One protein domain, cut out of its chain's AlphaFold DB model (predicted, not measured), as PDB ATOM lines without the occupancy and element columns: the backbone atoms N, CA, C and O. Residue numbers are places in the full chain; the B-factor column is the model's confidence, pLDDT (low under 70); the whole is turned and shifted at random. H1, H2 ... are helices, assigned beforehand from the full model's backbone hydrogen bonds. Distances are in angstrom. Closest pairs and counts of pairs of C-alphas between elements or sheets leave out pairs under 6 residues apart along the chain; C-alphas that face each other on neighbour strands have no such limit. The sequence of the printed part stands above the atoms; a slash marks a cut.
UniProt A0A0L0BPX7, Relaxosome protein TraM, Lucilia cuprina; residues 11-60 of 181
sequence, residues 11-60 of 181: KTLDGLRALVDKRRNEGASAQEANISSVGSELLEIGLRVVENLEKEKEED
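AT A GLANCE: This is residues 11 to 60 of the 181 residues of the protein "Relaxosome protein TraM" of Lucilia cuprina (UniProt A0A0L0BPX7). A long helix, H2, packs by its first turns, residues 35 to 39, on the middle of a shorter slanting helix, H1, residues 16 to 20, and an arm, residues 43 to 60, of which 43 to 58 belong to H2, sticks out and makes the length. The printed part has 50 residues, with two named helices in the order H1, H2 and no named strand; the class is all helix. It is only just loose, close to extended, with a radius of gyration of the C-alphas of 14.3 A, and spans 43 by 21 by 16 A.

HOW THE PARTS SIT: H2, residues 35 to 58, touches H1, residues 11 to 25, with residues 35 to 39 alone, and H1 touches it with residues 16 to 20 alone. The closest C-alphas, those of Ile 35 and Val 20, are 6.6 A apart. The helices run opposite ways at a steep tilt of 63 degrees. In H1 and H2 every O i to N i+4 pair is within hydrogen-bond range.

IN THESE COORDINATES: H2 measures 33.9 A from C-alpha 35 at (193.561, 243.693, 175.803) to C-alpha 58 at (214.730, 230.524, 152.860). H1 measures 21.0 A and begins with C-alpha 11 at (193.797, 252.513, 164.835).

THE WHOLE: The C-alphas farthest apart, of Ala 30 and Asp 60, are 44.1 A apart. The printed part has no cut, and the link from H1 to H2, nine residues, is short. Residues 56 to 60 have pLDDT under 70.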
ATOM      1  N   LYS A  11     194.532 253.480 165.666       96.69
ATOM      2  CA  LYS A  11     193.797 252.513 164.835       96.69
ATOM      3  C   LYS A  11     194.010 251.054 165.268       96.69
ATOM      4  O   LYS A  11     193.076 250.260 165.230       96.69
ATOM      5  N   THR A  12     195.233 250.694 165.658       94.38
ATOM      6  CA  THR A  12     195.572 249.332 166.101       94.38
ATOM      7  C   THR A  12     194.956 249.035 167.465       94.38
ATOM      8  O   THR A  12     194.395 247.961 167.660       94.38
ATOM      9  N   LEU A  13     195.008 250.002 168.384       94.38
ATOM     10  CA  LEU A  13     194.385 249.883 169.699       94.38
ATOM     11  C   LEU A  13     192.859 249.758 169.596       94.38
ATOM     12  O   LEU A  13     192.261 248.940 170.293       94.38
ATOM     13  N   ASP A  14     192.233 250.535 168.714       96.69
ATOM     14  CA  ASP A  14     190.787 250.486 168.491       96.69
ATOM     15  C   ASP A  14     190.362 249.141 167.887       96.69
ATOM     16  O   ASP A  14     189.387 248.543 168.339       96.69
ATOM     17  N   GLY A  15     191.136 248.608 166.934       95.81
ATOM     18  CA  GLY A  15     190.909 247.269 166.385       95.81
ATOM     19  C   GLY A  15     191.027 246.163 167.439       95.81
ATOM     20  O   GLY A  15     190.198 245.255 167.483       95.81
ATOM     21  N   LEU A  16     192.013 246.265 168.335       95.00
ATOM     22  CA  LEU A  16     192.178 245.332 169.451       95.00
ATOM     23  C   LEU A  16     190.979 245.377 170.410       95.00
ATOM     24  O   LEU A  16     190.473 244.335 170.820       95.00
ATOM     25  N   ARG A  17     190.500 246.579 170.751       94.94
ATOM     26  CA  ARG A  17     189.315 246.760 171.603       94.94
ATOM     27  C   ARG A  17     188.069 246.161 170.962       94.94
ATOM     28  O   ARG A  17     187.371 245.402 171.622       94.94
ATOM     29  N   ALA A  18     187.860 246.396 169.668       96.81
ATOM     30  CA  ALA A  18     186.742 245.811 168.935       96.81
ATOM     31  C   ALA A  18     186.758 244.270 168.966       96.81
ATOM     32  O   ALA A  18     185.708 243.646 169.104       96.81
ATOM     33  N   LEU A  19     187.938 243.641 168.885       95.31
ATOM     34  CA  LEU A  19     188.078 242.184 169.021       95.31
ATOM     35  C   LEU A  19     187.759 241.690 170.437       95.31
ATOM     36  O   LEU A  19     187.096 240.664 170.589       95.31
ATOM     37  N   VAL A  20     188.203 242.417 171.466       96.00
ATOM     38  CA  VAL A  20     187.862 242.115 172.866       96.00
ATOM     39  C   VAL A  20     186.350 242.189 173.073       96.00
ATOM     40  O   VAL A  20     185.765 241.257 173.626       96.00
ATOM     41  N   ASP A  21     185.714 243.255 172.593       95.38
ATOM     42  CA  ASP A  21     184.271 243.457 172.721       95.38
ATOM     43  C   ASP A  21     183.492 242.380 171.963       95.38
ATOM     44  O   ASP A  21     182.534 241.820 172.495       95.38
ATOM     45  N   LYS A  22     183.950 242.001 170.763       95.94
ATOM     46  CA  LYS A  22     183.365 240.898 169.992       95.94
ATOM     47  C   LYS A  22     183.371 239.586 170.783       95.94
ATOM     48  O   LYS A  22     182.329 238.954 170.904       95.94
ATOM     49  N   ARG A  23     184.507 239.206 171.377       92.94
ATOM     50  CA  ARG A  23     184.616 237.962 172.163       92.94
ATOM     51  C   ARG A  23     183.762 237.986 173.427       92.94
ATOM     52  O   ARG A  23     183.198 236.967 173.809       92.94
ATOM     53  N   ARG A  24     183.629 239.151 174.065       91.19
ATOM     54  CA  ARG A  24     182.718 239.327 175.208       91.19
ATOM     55  C   ARG A  24     181.259 239.172 174.797       91.19
ATOM     56  O   ARG A  24     180.502 238.519 175.505       91.19
ATOM     57  N   ASN A  25     180.885 239.711 173.639       93.56
ATOM     58  CA  ASN A  25     179.542 239.538 173.082       93.56
ATOM     59  C   ASN A  25     179.252 238.074 172.709       93.56
ATOM     60  O   ASN A  25     178.105 237.646 172.772       93.56
ATOM     61  N   GLU A  26     180.283 237.300 172.368       93.19
ATOM     62  CA  GLU A  26     180.211 235.849 172.131       93.19
ATOM     63  C   GLU A  26     180.181 235.017 173.433       93.19
ATOM     64  O   GLU A  26     180.088 233.794 173.379       93.19
ATOM     65  N   GLY A  27     180.216 235.663 174.607       90.12
ATOM     66  CA  GLY A  27     180.067 235.022 175.917       90.12
ATOM     67  C   GLY A  27     181.369 234.783 176.685       90.12
ATOM     68  O   GLY A  27     181.324 234.197 177.767       90.12
ATOM     69  N   ALA A  28     182.522 235.237 176.179       90.94
ATOM     70  CA  ALA A  28     183.792 235.110 176.894       90.94
ATOM     71  C   ALA A  28     183.832 235.993 178.152       90.94
ATOM     72  O   ALA A  28     183.374 237.143 178.151       90.94
ATOM     73  N   SER A  29     184.438 235.485 179.226       89.62
ATOM     74  CA  SER A  29     184.570 236.240 180.472       89.62
ATOM     75  C   SER A  29     185.547 237.417 180.334       89.62
ATOM     76  O   SER A  29     186.427 237.444 179.473       89.62
ATOM     77  N   ALA A  30     185.456 238.399 181.238       84.12
ATOM     78  CA  ALA A  30     186.381 239.538 181.255       84.12
ATOM     79  C   ALA A  30     187.849 239.138 181.524       84.12
ATOM     80  O   ALA A  30     188.761 239.896 181.182       84.12
ATOM     81  N   GLN A  31     188.074 237.969 182.133       84.56
ATOM     82  CA  GLN A  31     189.411 237.422 182.366       84.56
ATOM     83  C   GLN A  31     189.984 236.773 181.101       84.56
ATOM     84  O   GLN A  31     191.169 236.939 180.826       84.56
ATOM     85  N   GLU A  32     189.148 236.114 180.301       84.25
ATOM     86  CA  GLU A  32     189.553 235.478 179.041       84.25
ATOM     87  C   GLU A  32     189.692 236.496 177.903       84.25
ATOM     88  O   GLU A  32     190.666 236.467 177.150       84.25
ATOM     89  N   ALA A  33     188.758 237.446 177.801       89.62
ATOM     90  CA  ALA A  33     188.735 238.483 176.777       89.62
ATOM     91  C   ALA A  33     189.122 239.850 177.365       89.62
ATOM     92  O   ALA A  33     188.286 240.620 177.861       89.62
ATOM     93  N   ASN A  34     190.416 240.167 177.285       92.56
ATOM     94  CA  ASN A  34     190.977 241.472 177.613       92.56
ATOM     95  C   ASN A  34     192.105 241.858 176.636       92.56
ATOM     96  O   ASN A  34     192.575 241.048 175.843       92.56
ATOM     97  N   ILE A  35     192.533 243.121 176.692       91.69
ATOM     98  CA  ILE A  35     193.561 243.693 175.803       91.69
ATOM     99  C   ILE A  35     194.852 242.867 175.814       91.69
ATOM    100  O   ILE A  35     195.449 242.655 174.764       91.69
ATOM    101  N   SER A  36     195.276 242.394 176.985       91.12
ATOM    102  CA  SER A  36     196.520 241.643 177.121       91.12
ATOM    103  C   SER A  36     196.394 240.231 176.554       91.12
ATOM    104  O   SER A  36     197.300 239.792 175.860       91.12
ATOM    105  N   SER A  37     195.286 239.524 176.809       91.69
ATOM    106  CA  SER A  37     195.089 238.160 176.302       91.69
ATOM    107  C   SER A  37     194.939 238.133 174.780       91.69
ATOM    108  O   SER A  37     195.639 237.379 174.110       91.69
ATOM    109  N   VAL A  38     194.104 239.018 174.227       92.69
ATOM    110  CA  VAL A  38     193.932 239.159 172.772       92.69
ATOM    111  C   VAL A  38     195.213 239.692 172.125       92.69
ATOM    112  O   VAL A  38     195.591 239.244 171.047       92.69
ATOM    113  N   GLY A  39     195.912 240.620 172.783       92.62
ATOM    114  CA  GLY A  39     197.182 241.162 172.302       92.62
ATOM    115  C   GLY A  39     198.277 240.101 172.205       92.62
ATOM    116  O   GLY A  39     198.942 240.023 171.178       92.62
ATOM    117  N   SER A  40     198.425 239.256 173.228       91.62
ATOM    118  CA  SER A  40     199.373 238.136 173.207       91.62
ATOM    119  C   SER A  40     199.061 237.141 172.091       91.62
ATOM    120  O   SER A  40     199.962 236.768 171.348       91.62
ATOM    121  N   GLU A  41     197.793 236.767 171.909       92.25
ATOM    122  CA  GLU A  41     197.391 235.851 170.834       92.25
ATOM    123  C   GLU A  41     197.694 236.431 169.444       92.25
ATOM    124  O   GLU A  41     198.228 235.741 168.578       92.25
ATOM    125  N   LEU A  42     197.410 237.719 169.224       94.06
ATOM    126  CA  LEU A  42     197.733 238.379 167.958       94.06
ATOM    127  C   LEU A  42     199.243 238.452 167.704       94.06
ATOM    128  O   LEU A  42     199.657 238.360 166.549       94.06
ATOM    129  N   LEU A  43     200.062 238.601 168.749       93.00
ATOM    130  CA  LEU A  43     201.520 238.550 168.622       93.00
ATOM    131  C   LEU A  43     202.004 237.146 168.254       93.00
ATOM    132  O   LEU A  43     202.865 237.026 167.389       93.00
ATOM    133  N   GLU A  44     201.435 236.095 168.843       92.81
ATOM    134  CA  GLU A  44     201.757 234.705 168.494       92.81
ATOM    135  C   GLU A  44     201.364 234.372 167.047       92.81
ATOM    136  O   GLU A  44     202.147 233.770 166.309       92.81
ATOM    137  N   ILE A  45     200.174 234.801 166.612       94.50
ATOM    138  CA  ILE A  45     199.731 234.653 165.219       94.50
ATOM    139  C   ILE A  45     200.654 235.444 164.289       94.50
ATOM    140  O   ILE A  45     201.107 234.912 163.277       94.50
ATOM    141  N   GLY A  46     200.949 236.701 164.631       93.56
ATOM    142  CA  GLY A  46     201.827 237.566 163.848       93.56
ATOM    143  C   GLY A  46     203.225 236.975 163.689       93.56
ATOM    144  O   GLY A  46     203.739 236.938 162.576       93.56
ATOM    145  N   LEU A  47     203.799 236.447 164.773       92.12
ATOM    146  CA  LEU A  47     205.096 235.779 164.753       92.12
ATOM    147  C   LEU A  47     205.073 234.557 163.829       92.12
ATOM    148  O   LEU A  47     205.925 234.450 162.956       92.12
ATOM    149  N   ARG A  48     204.050 233.699 163.934       92.25
ATOM    150  CA  ARG A  48     203.905 232.525 163.058       92.25
ATOM    151  C   ARG A  48     203.805 232.905 161.579       92.25
ATOM    152  O   ARG A  48     204.369 232.222 160.732       92.25
ATOM    153  N   VAL A  49     203.072 233.972 161.256       90.38
ATOM    154  CA  VAL A  49     202.953 234.464 159.873       90.38
ATOM    155  C   VAL A  49     204.302 234.970 159.368       90.38
ATOM    156  O   VAL A  49     204.684 234.628 158.255       90.38
ATOM    157  N   VAL A  50     205.035 235.740 160.176       89.50
ATOM    158  CA  VAL A  50     206.367 236.241 159.802       89.50
ATOM    159  C   VAL A  50     207.347 235.087 159.602       89.50
ATOM    160  O   VAL A  50     207.969 235.016 158.550       89.50
ATOM    161  N   GLU A  51     207.416 234.143 160.540       85.31
ATOM    162  CA  GLU A  51     208.287 232.966 160.439       85.31
ATOM    163  C   GLU A  51     207.969 232.111 159.206       85.31
ATOM    164  O   GLU A  51     208.878 231.621 158.544       85.31
ATOM    165  N   ASN A  52     206.689 231.929 158.867       75.69
ATOM    166  CA  ASN A  52     206.308 231.189 157.664       75.69
ATOM    167  C   ASN A  52     206.692 231.942 156.383       75.69
ATOM    168  O   ASN A  52     207.205 231.324 155.456       75.69
ATOM    169  N   LEU A  53     206.507 233.264 156.340       75.56
ATOM    170  CA  LEU A  53     206.941 234.093 155.209       75.56
ATOM    171  C   LEU A  53     208.467 234.124 155.055       75.56
ATOM    172  O   LEU A  53     208.966 234.324 153.952       75.56
ATOM    173  N   GLU A  54     209.216 233.989 156.148       74.06
ATOM    174  CA  GLU A  54     210.678 233.890 156.123       74.06
ATOM    175  C   GLU A  54     211.135 232.499 155.676       74.06
ATOM    176  O   GLU A  54     211.984 232.410 154.796       74.06
ATOM    177  N   LYS A  55     210.502 231.422 156.154       71.94
ATOM    178  CA  LYS A  55     210.761 230.055 155.665       71.94
ATOM    179  C   LYS A  55     210.463 229.895 154.177       71.94
ATOM    180  O   LYS A  55     211.257 229.290 153.472       71.94
ATOM    181  N   GLU A  56     209.381 230.495 153.677       59.66
ATOM    182  CA  GLU A  56     209.086 230.531 152.236       59.66
ATOM    183  C   GLU A  56     210.171 231.261 151.423       59.66
ATOM    184  O   GLU A  56     210.365 230.944 150.253       59.66
ATOM    185  N   LYS A  57     210.901 232.211 152.026       60.94
ATOM    186  CA  LYS A  57     212.048 232.888 151.393       60.94
ATOM    187  C   LYS A  57     213.359 232.109 151.529       60.94
ATOM    188  O   LYS A  57     214.250 232.299 150.707       60.94
ATOM    189  N   GLU A  58     213.510 231.293 152.573       56.31
ATOM    190  CA  GLU A  58     214.730 230.524 152.860       56.31
ATOM    191  C   GLU A  58     214.748 229.142 152.187       56.31
ATOM    192  O   GLU A  58     215.803 228.708 151.726       56.31
ATOM    193  N   GLU A  59     213.605 228.455 152.089       55.16
ATOM    194  CA  GLU A  59     213.501 227.149 151.415       55.16
ATOM    195  C   GLU A  59     213.543 227.268 149.889       55.16
ATOM    196  O   GLU A  59     213.833 226.293 149.192       55.16
ATOM    197  N   ASP A  60     213.299 228.465 149.362       48.31
ATOM    198  CA  ASP A  60     213.179 228.696 147.941       48.31
ATOM    199  C   ASP A  60     214.029 229.899 147.533       48.31
ATOM    200  O   ASP A  60     213.591 231.046 147.525       48.31
TER     201      ASP A  60